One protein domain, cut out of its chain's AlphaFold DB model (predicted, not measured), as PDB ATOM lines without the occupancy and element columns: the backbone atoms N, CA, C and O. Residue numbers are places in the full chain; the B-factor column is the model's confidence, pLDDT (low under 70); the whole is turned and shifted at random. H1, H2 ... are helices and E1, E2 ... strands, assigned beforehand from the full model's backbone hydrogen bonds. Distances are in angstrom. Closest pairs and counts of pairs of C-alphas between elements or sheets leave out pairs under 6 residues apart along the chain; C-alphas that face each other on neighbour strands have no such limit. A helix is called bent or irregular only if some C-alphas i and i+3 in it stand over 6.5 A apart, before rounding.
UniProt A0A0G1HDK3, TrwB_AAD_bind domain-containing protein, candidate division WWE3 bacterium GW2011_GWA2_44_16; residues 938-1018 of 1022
ATOM      1  N   GLU A 938     233.000 205.855 313.836       80.69
ATOM      2  CA  GLU A 938     232.504 206.627 314.981       80.69
ATOM      3  C   GLU A 938     233.500 207.753 315.300       80.69
ATOM      4  O   GLU A 938     234.708 207.527 315.239       80.69
ATOM      5  N   ARG A 939     233.027 208.976 315.581       84.44
ATOM      6  CA  ARG A 939     233.879 210.175 315.690       84.44
ATOM      7  C   ARG A 939     233.718 210.855 317.048       84.44
ATOM      8  O   ARG A 939     232.596 211.026 317.515       84.44
ATOM      9  N   ALA A 940     234.828 211.295 317.630       80.94
ATOM     10  CA  ALA A 940     234.862 212.250 318.728       80.94
ATOM     11  C   ALA A 940     235.019 213.672 318.164       80.94
ATOM     12  O   ALA A 940     235.846 213.916 317.280       80.94
ATOM     13  N   GLU A 941     234.205 214.599 318.662       83.69
ATOM     14  CA  GLU A 941     234.264 216.020 318.311       83.69
ATOM     15  C   GLU A 941     235.161 216.767 319.300       83.69
ATOM     16  O   GLU A 941     235.068 216.567 320.510       83.69
ATOM     17  N   LEU A 942     236.015 217.636 318.767       86.12
ATOM     18  CA  LEU A 942     236.949 218.462 319.520       86.12
ATOM     19  C   LEU A 942     236.719 219.927 319.154       86.12
ATOM     20  O   LEU A 942     236.610 220.261 317.975       86.12
ATOM     21  N   GLU A 943     236.661 220.807 320.147       87.81
ATOM     22  CA  GLU A 943     236.726 222.253 319.924       87.81
ATOM     23  C   GLU A 943     238.194 222.689 319.905       87.81
ATOM     24  O   GLU A 943     239.015 222.131 320.629       87.81
ATOM     25  N   GLY A 944     238.545 223.661 319.067       88.56
ATOM     26  CA  GLY A 944     239.923 224.118 318.945       88.56
ATOM     27  C   GLY A 944     240.081 225.286 317.986       88.56
ATOM     28  O   GLY A 944     239.109 225.824 317.453       88.56
ATOM     29  N   THR A 945     241.324 225.702 317.791       88.75
ATOM     30  CA  THR A 945     241.692 226.816 316.914       88.75
ATOM     31  C   THR A 945     242.661 226.324 315.854       88.75
ATOM     32  O   THR A 945     243.588 225.572 316.153       88.75
ATOM     33  N   LEU A 946     242.425 226.718 314.609       91.00
ATOM     34  CA  LEU A 946     243.287 226.397 313.484       91.00
ATOM     35  C   LEU A 946     244.439 227.403 313.411       91.00
ATOM     36  O   LEU A 946     244.191 228.604 313.378       91.00
ATOM     37  N   TYR A 947     245.670 226.906 313.354       89.81
ATOM     38  CA  TYR A 947     246.882 227.703 313.206       89.81
ATOM     39  C   TYR A 947     247.748 227.217 312.047       89.81
ATOM     40  O   TYR A 947     247.681 226.046 311.661       89.81
ATOM     41  N   LYS A 948     248.598 228.098 311.519       86.50
ATOM     42  CA  LYS A 948     249.647 227.732 310.561       86.50
ATOM     43  C   LYS A 948     251.012 227.668 311.256       86.50
ATOM     44  O   LYS A 948     251.571 228.695 311.620       86.50
ATOM     45  N   ASP A 949     251.563 226.464 311.410       76.88
ATOM     46  CA  ASP A 949     252.866 226.211 312.046       76.88
ATOM     47  C   ASP A 949     253.850 225.607 311.028       76.88
ATOM     48  O   ASP A 949     253.567 224.586 310.402       76.88
ATOM     49  N   ASN A 950     254.995 226.266 310.807       70.56
ATOM     50  CA  ASN A 950     256.029 225.868 309.834       70.56
ATOM     51  C   ASN A 950     255.498 225.525 308.423       70.56
ATOM     52  O   ASN A 950     255.997 224.624 307.749       70.56
ATOM     53  N   GLY A 951     254.470 226.246 307.966       69.88
ATOM     54  CA  GLY A 951     253.852 226.040 306.651       69.88
ATOM     55  C   GLY A 951     252.812 224.915 306.588       69.88
ATOM     56  O   GLY A 951     252.189 224.754 305.541       69.88
ATOM     57  N   LEU A 952     252.572 224.191 307.686       79.50
ATOM     58  CA  LEU A 952     251.532 223.171 307.814       79.50
ATOM     59  C   LEU A 952     250.372 223.688 308.674       79.50
ATOM     60  O   LEU A 952     250.569 224.426 309.638       79.50
ATOM     61  N   TRP A 953     249.146 223.292 308.338       88.25
ATOM     62  CA  TRP A 953     247.974 223.631 309.144       88.25
ATOM     63  C   TRP A 953     247.827 222.675 310.322       88.25
ATOM     64  O   TRP A 953     247.915 221.456 310.162       88.25
ATOM     65  N   VAL A 954     247.561 223.231 311.500       89.81
ATOM     66  CA  VAL A 954     247.429 222.492 312.753       89.81
ATOM     67  C   VAL A 954     246.186 222.967 313.493       89.81
ATOM     68  O   VAL A 954     246.001 224.151 313.741       89.81
ATOM     69  N   PHE A 955     245.320 222.034 313.863       90.06
ATOM     70  CA  PHE A 955     244.186 222.271 314.743       90.06
ATOM     71  C   PHE A 955     244.605 222.020 316.190       90.06
ATOM     72  O   PHE A 955     245.031 220.915 316.529       90.06
ATOM     73  N   VAL A 956     244.491 223.040 317.035       90.12
ATOM     74  CA  VAL A 956     244.969 223.031 318.421       90.12
ATOM     75  C   VAL A 956     243.782 223.081 319.377       90.12
ATOM     76  O   VAL A 956     242.995 224.030 319.338       90.12
ATOM     77  N   THR A 957     243.633 222.071 320.234       88.75
ATOM     78  CA  THR A 957     242.564 222.047 321.249       88.75
ATOM     79  C   THR A 957     242.922 222.918 322.463       88.75
ATOM     80  O   THR A 957     244.103 223.206 322.677       88.75
ATOM     81  N   PRO A 958     241.946 223.341 323.293       81.88
ATOM     82  CA  PRO A 958     242.196 224.105 324.520       81.88
ATOM     83  C   PRO A 958     243.178 223.442 325.494       81.88
ATOM     84  O   PRO A 958     243.867 224.132 326.237       81.88
ATOM     85  N   GLU A 959     243.273 222.112 325.471       80.50
ATOM     86  CA  GLU A 959     244.207 221.322 326.281       80.50
ATOM     87  C   GLU A 959     245.637 221.299 325.703       80.50
ATOM     88  O   GLU A 959     246.511 220.628 326.248       80.50
ATOM     89  N   GLY A 960     245.889 222.019 324.602       78.25
ATOM     90  CA  GLY A 960     247.201 222.153 323.967       78.25
ATOM     91  C   GLY A 960     247.579 220.993 323.047       78.25
ATOM     92  O   GLY A 960     248.761 220.811 322.752       78.25
ATOM     93  N   LYS A 961     246.607 220.181 322.605       84.31
ATOM     94  CA  LYS A 961     246.869 219.053 321.708       84.31
ATOM     95  C   LYS A 961     246.770 219.474 320.242       84.31
ATOM     96  O   LYS A 961     245.761 220.033 319.818       84.31
ATOM     97  N   ASN A 962     247.813 219.149 319.479       87.75
ATOM     98  CA  ASN A 962     247.982 219.541 318.083       87.75
ATOM     99  C   ASN A 962     247.603 218.396 317.144       87.75
ATOM    100  O   ASN A 962     248.145 217.297 317.251       87.75
ATOM    101  N   TYR A 963     246.730 218.677 316.183       87.50
ATOM    102  CA  TYR A 963     246.354 217.739 315.133       87.50
ATOM    103  C   TYR A 963     246.655 218.333 313.755       87.50
ATOM    104  O   TYR A 963     246.127 219.401 313.444       87.50
ATOM    105  N   PRO A 964     247.450 217.668 312.901       86.50
ATOM    106  CA  PRO A 964     247.676 218.131 311.534       86.50
ATOM    107  C   PRO A 964     246.365 218.230 310.746       86.50
ATOM    108  O   PRO A 964     245.450 217.427 310.933       86.50
ATOM    109  N   VAL A 965     246.269 219.198 309.840       83.31
ATOM    110  CA  VAL A 965     245.102 219.412 308.977       83.31
ATOM    111  C   VAL A 965     245.551 219.474 307.522       83.31
ATOM    112  O   VAL A 965     246.575 220.063 307.185       83.31
ATOM    113  N   SER A 966     244.767 218.866 306.633       77.44
ATOM    114  CA  SER A 966     245.037 218.895 305.196       77.44
ATOM    115  C   SER A 966     244.940 220.316 304.630       77.44
ATOM    116  O   SER A 966     243.889 220.953 304.730       77.44
ATOM    117  N   GLN A 967     246.001 220.773 303.957       78.56
ATOM    118  CA  GLN A 967     246.045 222.047 303.228       78.56
ATOM    119  C   GLN A 967     244.872 222.177 302.243       78.56
ATOM    120  O   GLN A 967     244.196 223.197 302.222       78.56
ATOM    121  N   THR A 968     244.544 221.111 301.505       69.44
ATOM    122  CA  THR A 968     243.418 221.127 300.560       69.44
ATOM    123  C   THR A 968     242.073 221.335 301.253       69.44
ATOM    124  O   THR A 968     241.194 221.982 300.694       69.44
ATOM    125  N   ALA A 969     241.892 220.816 302.473       70.19
ATOM    126  CA  ALA A 969     240.668 221.046 303.238       70.19
ATOM    127  C   ALA A 969     240.560 222.497 303.732       70.19
ATOM    128  O   ALA A 969     239.447 223.006 303.853       70.19
ATOM    129  N   VAL A 970     241.691 223.163 303.982       76.00
ATOM    130  CA  VAL A 970     241.740 224.585 304.341       76.00
ATOM    131  C   VAL A 970     241.481 225.470 303.125       76.00
ATOM    132  O   VAL A 970     240.581 226.303 303.182       76.00
ATOM    133  N   ASP A 971     242.167 225.222 302.007       74.12
ATOM    134  CA  ASP A 971     242.025 226.009 300.774       74.12
ATOM    135  C   ASP A 971     240.622 225.883 300.171       74.12
ATOM    136  O   ASP A 971     239.998 226.879 299.807       74.12
ATOM    137  N   PHE A 972     240.084 224.659 300.112       69.19
ATOM    138  CA  PHE A 972     238.753 224.404 299.556       69.19
ATOM    139  C   PHE A 972     237.646 225.106 300.353       69.19
ATOM    140  O   PHE A 972     236.656 225.552 299.775       69.19
ATOM    141  N   ASN A 973     237.801 225.201 301.676       70.44
ATOM    142  CA  ASN A 973     236.799 225.796 302.560       70.44
ATOM    143  C   ASN A 973     237.116 227.242 302.968       70.44
ATOM    144  O   ASN A 973     236.309 227.845 303.675       70.44
ATOM    145  N   GLN A 974     238.240 227.794 302.498       75.44
ATOM    146  CA  GLN A 974     238.707 229.154 302.775       75.44
ATOM    147  C   GLN A 974     238.855 229.453 304.278       75.44
ATOM    148  O   GLN A 974     238.468 230.524 304.745       75.44
ATOM    149  N   PHE A 975     239.380 228.500 305.056       82.31
ATOM    150  CA  PHE A 975     239.654 228.738 306.477       82.31
ATOM    151  C   PHE A 975     240.892 229.621 306.673       82.31
ATOM    152  O   PHE A 975     241.824 229.588 305.869       82.31
ATOM    153  N   THR A 976     240.904 230.409 307.747       82.12
ATOM    154  CA  THR A 976     241.967 231.383 308.039       82.12
ATOM    155  C   THR A 976     242.751 231.024 309.299       82.12
ATOM    156  O   THR A 976     242.253 230.331 310.186       82.12
ATOM    157  N   ASP A 977     243.978 231.535 309.401       86.50
ATOM    158  CA  ASP A 977     244.824 231.397 310.591       86.50
ATOM    159  C   ASP A 977     244.178 232.058 311.822       86.50
ATOM    160  O   ASP A 977     243.590 233.136 311.724       86.50
ATOM    161  N   GLY A 978     244.226 231.381 312.970       82.50
ATOM    162  CA  GLY A 978     243.574 231.792 314.218       82.50
ATOM    163  C   GLY A 978     242.064 231.523 314.299       82.50
ATOM    164  O   GLY A 978     241.408 231.980 315.238       82.50
ATOM    165  N   GLN A 979     241.471 230.797 313.345       83.88
ATOM    166  CA  GLN A 979     240.027 230.543 313.321       83.88
ATOM    167  C   GLN A 979     239.604 229.463 314.334       83.88
ATOM    168  O   GLN A 979     240.077 228.327 314.288       83.88
ATOM    169  N   ARG A 980     238.660 229.786 315.232       85.69
ATOM    170  CA  ARG A 980     238.024 228.804 316.135       85.69
ATOM    171  C   ARG A 980     237.031 227.938 315.377       85.69
ATOM    172  O   ARG A 980     236.232 228.460 314.606       85.69
ATOM    173  N   MET A 981     237.056 226.631 315.607       87.19
ATOM    174  CA  MET A 981     236.209 225.678 314.893       87.19
ATOM    175  C   MET A 981     236.158 224.312 315.582       87.19
ATOM    176  O   MET A 981     236.834 224.068 316.579       87.19
ATOM    177  N   TYR A 982     235.342 223.412 315.033       85.88
ATOM    178  CA  TYR A 982     235.249 222.030 315.490       85.88
ATOM    179  C   TYR A 982     236.036 221.101 314.565       85.88
ATOM    180  O   TYR A 982     235.865 221.127 313.343       85.88
ATOM    181  N   GLY A 983     236.873 220.263 315.164       86.00
ATOM    182  CA  GLY A 983     237.570 219.154 314.529       86.00
ATOM    183  C   GLY A 983     236.920 217.819 314.892       86.00
ATOM    184  O   GLY A 983     236.261 217.686 315.922       86.00
ATOM    185  N   THR A 984     237.099 216.817 314.042       85.31
ATOM    186  CA  THR A 984     236.646 215.445 314.284       85.31
ATOM    187  C   THR A 984     237.787 214.463 314.091       85.31
ATOM    188  O   THR A 984     238.533 214.535 313.109       85.31
ATOM    189  N   ILE A 985     237.885 213.524 315.028       85.25
ATOM    190  CA  ILE A 985     238.815 212.392 315.011       85.25
ATOM    191  C   ILE A 985     238.033 211.095 315.285       85.25
ATOM    192  O   ILE A 985     236.925 211.171 315.817       85.25
ATOM    193  N   PRO A 986     238.536 209.901 314.938       82.50
ATOM    194  CA  PRO A 986     237.877 208.639 315.263       82.50
ATOM    195  C   PRO A 986     237.762 208.440 316.781       82.50
ATOM    196  O   PRO A 986     238.699 208.704 317.534       82.50
ATOM    197  N   ALA A 987     236.600 207.980 317.238       79.38
ATOM    198  CA  ALA A 987     236.319 207.771 318.651       79.38
ATOM    199  C   ALA A 987     237.281 206.731 319.251       79.38
ATOM    200  O   ALA A 987     237.501 205.663 318.684       79.38
ATOM    201  N   GLY A 988     237.870 207.055 320.405       72.44
ATOM    202  CA  GLY A 988     238.814 206.180 321.110       72.44
ATOM    203  C   GLY A 988     240.262 206.205 320.594       72.44
ATOM    204  O   GLY A 988     241.108 205.553 321.200       72.44
ATOM    205  N   VAL A 989     240.578 206.970 319.538       73.75
ATOM    206  CA  VAL A 989     241.945 207.119 319.005       73.75
ATOM    207  C   VAL A 989     242.440 208.533 319.269       73.75
ATOM    208  O   VAL A 989     241.917 209.488 318.708       73.75
ATOM    209  N   GLN A 990     243.440 208.680 320.136       68.56
ATOM    210  CA  GLN A 990     243.945 209.999 320.518       68.56
ATOM    211  C   GLN A 990     244.967 210.570 319.530       68.56
ATOM    212  O   GLN A 990     245.029 211.788 319.400       68.56
ATOM    213  N   ASP A 991     245.745 209.730 318.845       73.81
ATOM    214  CA  ASP A 991     246.778 210.166 317.903       73.81
ATOM    215  C   ASP A 991     246.391 209.743 316.492       73.81
ATOM    216  O   ASP A 991     246.373 208.559 316.150       73.81
ATOM    217  N   VAL A 992     246.040 210.736 315.681       75.62
ATOM    218  CA  VAL A 992     245.627 210.552 314.293       75.62
ATOM    219  C   VAL A 992     246.560 211.323 313.370       75.62
ATOM    220  O   VAL A 992     247.001 212.416 313.729       75.62
ATOM    221  N   PRO A 993     246.845 210.801 312.167       71.00
ATOM    222  CA  PRO A 993     247.728 211.477 311.221       71.00
ATOM    223  C   PRO A 993     247.171 212.824 310.729       71.00
ATOM    224  O   PRO A 993     247.937 213.670 310.282       71.00
ATOM    225  N   TYR A 994     245.854 213.039 310.818       77.62
ATOM    226  CA  TYR A 994     245.195 214.308 310.512       77.62
ATOM    227  C   TYR A 994     243.815 214.384 311.185       77.62
ATOM    228  O   TYR A 994     243.138 213.372 311.383       77.62
ATOM    229  N   CYS A 995     243.382 215.599 311.509       83.12
ATOM    230  CA  CYS A 995     242.038 215.915 311.987       83.12
ATOM    231  C   CYS A 995     241.164 216.417 310.828       83.12
ATOM    232  O   CYS A 995     241.624 217.153 309.951       83.12
ATOM    233  N   THR A 996     239.888 216.023 310.817       85.00
ATOM    234  CA  THR A 996     238.914 216.485 309.816       85.00
ATOM    235  C   THR A 996     238.098 217.644 310.376       85.00
ATOM    236  O   THR A 996     237.427 217.489 311.394       85.00
ATOM    237  N   LEU A 997     238.116 218.794 309.706       81.94
ATOM    238  CA  LEU A 997     237.374 219.988 310.124       81.94
ATOM    239  C   LEU A 997     235.871 219.856 309.807       81.94
ATOM    240  O   LEU A 997     235.500 219.465 308.702       81.94
ATOM    241  N   ALA A 998     235.000 220.187 310.764       70.56
ATOM    242  CA  ALA A 998     233.549 220.031 310.637       70.56
ATOM    243  C   ALA A 998     232.866 221.303 310.087       70.56
ATOM    244  O   ALA A 998     232.777 222.325 310.770       70.56
ATOM    245  N   LEU A 999     232.310 221.240 308.869       64.44
ATOM    246  CA  LEU A 999     231.851 222.424 308.117       64.44
ATOM    247  C   LEU A 999     230.451 222.922 308.503       64.44
ATOM    248  O   LEU A 999     230.163 224.121 308.481       64.44
ATOM    249  N   LYS A1000     229.536 222.005 308.836       55.34
ATOM    250  CA  LYS A1000     228.099 222.322 308.975       55.34
ATOM    251  C   LYS A1000     227.723 223.078 310.250       55.34
ATOM    252  O   LYS A1000     226.643 223.668 310.293       55.34
ATOM    253  N   ARG A1001     228.555 223.042 311.292       54.50
ATOM    254  CA  ARG A1001     228.189 223.569 312.618       54.50
ATOM    255  C   ARG A1001     228.658 225.004 312.849       54.50
ATOM    256  O   ARG A1001     227.873 225.786 313.373       54.50
ATOM    257  N   PHE A1002     229.817 225.390 312.314       52.44
ATOM    258  CA  PHE A1002     230.305 226.774 312.379       52.44
ATOM    259  C   PHE A1002     229.356 227.764 311.677       52.44
ATOM    260  O   PHE A1002     228.997 228.791 312.246       52.44
ATOM    261  N   ARG A1003     228.816 227.399 310.497       50.34
ATOM    262  CA  ARG A1003     227.819 228.225 309.780       50.34
ATOM    263  C   ARG A1003     226.557 228.516 310.606       50.34
ATOM    264  O   ARG A1003     225.949 229.567 310.421       50.34
ATOM    265  N   LYS A1004     226.145 227.623 311.513       46.78
ATOM    266  CA  LYS A1004     224.961 227.834 312.370       46.78
ATOM    267  C   LYS A1004     225.212 228.852 313.489       46.78
ATOM    268  O   LYS A1004     224.269 229.537 313.878       46.78
ATOM    269  N   GLU A1005     226.443 228.972 313.981       48.47
ATOM    270  CA  GLU A1005     226.803 229.912 315.052       48.47
ATOM    271  C   GLU A1005     227.112 231.315 314.527       48.47
ATOM    272  O   GLU A1005     226.607 232.281 315.095       48.47
ATOM    273  N   THR A1006     227.805 231.450 313.390       51.03
ATOM    274  CA  THR A1006     228.007 232.760 312.737       51.03
ATOM    275  C   THR A1006     226.688 233.416 312.335       51.03
ATOM    276  O   THR A1006     226.550 234.631 312.437       51.03
ATOM    277  N   THR A1007     225.685 232.626 311.934       46.25
ATOM    278  CA  THR A1007     224.360 233.163 311.578       46.25
ATOM    279  C   THR A1007     223.609 233.681 312.816       46.25
ATOM    280  O   THR A1007     222.991 234.739 312.752       46.25
ATOM    281  N   LYS A1008     223.727 233.001 313.967       46.50
ATOM    282  CA  LYS A1008     223.124 233.443 315.240       46.50
ATOM    283  C   LYS A1008     223.842 234.642 315.871       46.50
ATOM    284  O   LYS A1008     223.182 235.507 316.437       46.50
ATOM    285  N   SER A1009     225.173 234.703 315.779       47.56
ATOM    286  CA  SER A1009     225.967 235.850 316.249       47.56
ATOM    287  C   SER A1009     225.671 237.104 315.420       47.56
ATOM    288  O   SER A1009     225.424 238.160 315.996       47.56
ATOM    289  N   ALA A1010     225.575 236.975 314.092       47.97
ATOM    290  CA  ALA A1010     225.227 238.091 313.216       47.97
ATOM    291  C   ALA A1010     223.804 238.629 313.465       47.97
ATOM    292  O   ALA A1010     223.586 239.836 313.374       47.97
ATOM    293  N   GLU A1011     222.837 237.769 313.816       46.84
ATOM    294  CA  GLU A1011     221.490 238.201 314.228       46.84
ATOM    295  C   GLU A1011     221.485 238.909 315.595       46.84
ATOM    296  O   GLU A1011     220.788 239.910 315.760       46.84
ATOM    297  N   ALA A1012     222.291 238.450 316.558       46.56
ATOM    298  CA  ALA A1012     222.396 239.075 317.879       46.56
ATOM    299  C   ALA A1012     223.064 240.465 317.832       46.56
ATOM    300  O   ALA A1012     222.619 241.386 318.523       46.56
ATOM    301  N   ASP A1013     224.078 240.644 316.981       47.66
ATOM    302  CA  ASP A1013     224.744 241.938 316.786       47.66
ATOM    303  C   ASP A1013     223.877 242.924 315.988       47.66
ATOM    304  O   ASP A1013     223.898 244.129 316.253       47.66
ATOM    305  N   LYS A1014     223.014 242.423 315.090       45.34
ATOM    306  CA  LYS A1014     221.992 243.245 314.423       45.34
ATOM    307  C   LYS A1014     220.965 243.798 315.412       45.34
ATOM    308  O   LYS A1014     220.624 244.972 315.326       45.34
ATOM    309  N   ILE A1015     220.525 242.989 316.379       55.00
ATOM    310  CA  ILE A1015     219.559 243.407 317.408       55.00
ATOM    311  C   ILE A1015     220.176 244.426 318.383       55.00
ATOM    312  O   ILE A1015     219.486 245.346 318.818       55.00
ATOM    313  N   LYS A1016     221.476 244.317 318.693       46.88
ATOM    314  CA  LYS A1016     222.179 245.317 319.517       46.88
ATOM    315  C   LYS A1016     222.372 246.653 318.799       46.88
ATOM    316  O   LYS A1016     222.174 247.694 319.422       46.88
ATOM    317  N   ASN A1017     222.697 246.641 317.506       46.31
ATOM    318  CA  ASN A1017     222.845 247.880 316.738       46.31
ATOM    319  C   ASN A1017     221.501 248.595 316.512       46.31
ATOM    320  O   ASN A1017     221.455 249.821 316.614       46.31
ATOM    321  N   ASP A1018     220.399 247.862 316.325       44.97
ATOM    322  CA  ASP A1018     219.058 248.457 316.165       44.97
ATOM    323  C   ASP A1018     218.493 249.062 317.468       44.97
ATOM    324  O   ASP A1018     217.624 249.931 317.429       44.97
TER     325      ASP A1018
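AT A GLANCE: This is residues 938 to 1018 of the 1022 residues of the protein "TrwB_AAD_bind domain-containing protein" of candidate division WWE3 bacterium GW2011_GWA2_44_16 (UniProt A0A0G1HDK3). A small, strongly twisted sheet of four strands, curled like part of a barrel, makes the body, and one long helix, H2, sticks out from it as an arm with its residues 1003 to 1018. The short helix H1 only grazes the sheet, and the long link from E4 to H2 folds back so that its residues 996 to 997 pair with residues 983 to 984 of E4. The printed part has 81 residues, with two named helices and four named strands in the order E1 E2 E3 H1 E4 H2; the sheet runs E3 E2 E1 E4, with neighbours antiparallel, and the class is mixed, helices and strands. The whole is only just loose, close to compact, with a radius of gyration of the C-alphas of 14.2 A, and it is elongated, spanning 47 by 29 by 24 A, a length to which the arm H2 adds.

IN THESE COORDINATES: In the sheet, E1 is residues 939 to 949, 25.1 A from first to last C-alpha, beginning at C-alpha 939 at (233.879, 210.175, 315.690). E1 bends by 74 degrees at residue 943. E2 is residues 952 to 956, 12.5 A long, and E3 is residues 962 to 965, 9.6 A long. E4 is residues 979 to 986, 22.1 A long, with C-alpha 986 at (237.877, 208.639, 315.263). H1, between E3 and E4 in the chain, is residues 967 to 973, 10.0 A long. H2 is residues 999 to 1018, 30.1 A long, ending at C-alpha 1018 at (219.058, 248.457, 316.165). H2 is neither bent nor irregular, but only just: C-alphas 999 and 1002 are 6.3 A apart.

HOW THE PARTS SIT: In the sheet, E1 and E2 are inner strands, and E3 and E4 are edge strands. E1, E2 and E3 form a meander, each strand the antiparallel neighbour of the one before, and E1 and E2 form a hairpin, as do E2 and E3. E1 and E4 are antiparallel, at 133 degrees between their directions; N 940 and O 985 are 2.8 A apart, and N 946 and O 979 are 2.9 A apart, both within hydrogen-bond range. E2 and E1 are antiparallel at 130 degrees, with N 947 and O 954 within hydrogen-bond range at 2.8 A. E3 and E2 are antiparallel at 134 degrees, with N 963 and O 955 within hydrogen-bond range at 2.8 A. E3 and E4 are apart. H1 is on the sheet but only grazes it, with its residues 967 to 970; the closest C-alphas of E2 and H1 are those of Trp 953 and Gln 967, 6.4 A apart. H2 is on the sheet but only grazes it, with its residues 999 to 1002; the closest C-alphas of E4 and H2 are those of Met 981 and Phe 1002, 6.5 A apart. H1 and H2 are only just apart, with their closest C-alphas 8.2 A from each other. Of the O i to N i+4 pairs, 2 of 3 in H1 and 12 of 16 in H2 are within hydrogen-bond range.

THE WHOLE: The two C-alphas farthest apart are those of Val 989 and Asp 1018, at 47.3 A. Residues 1003 to 1018 of H2 stand free; the body without them has 65 residues and spans 28 by 26 by 20 A. The printed part has no cut. The link from E4 to H2, residues 987 to 998, is long, and the other four links are tight. The mean pLDDT of the printed part is 73.4; residues 951, 968, 972, 990 and 999 to 1018 are under 70, and H2 has a mean of 50.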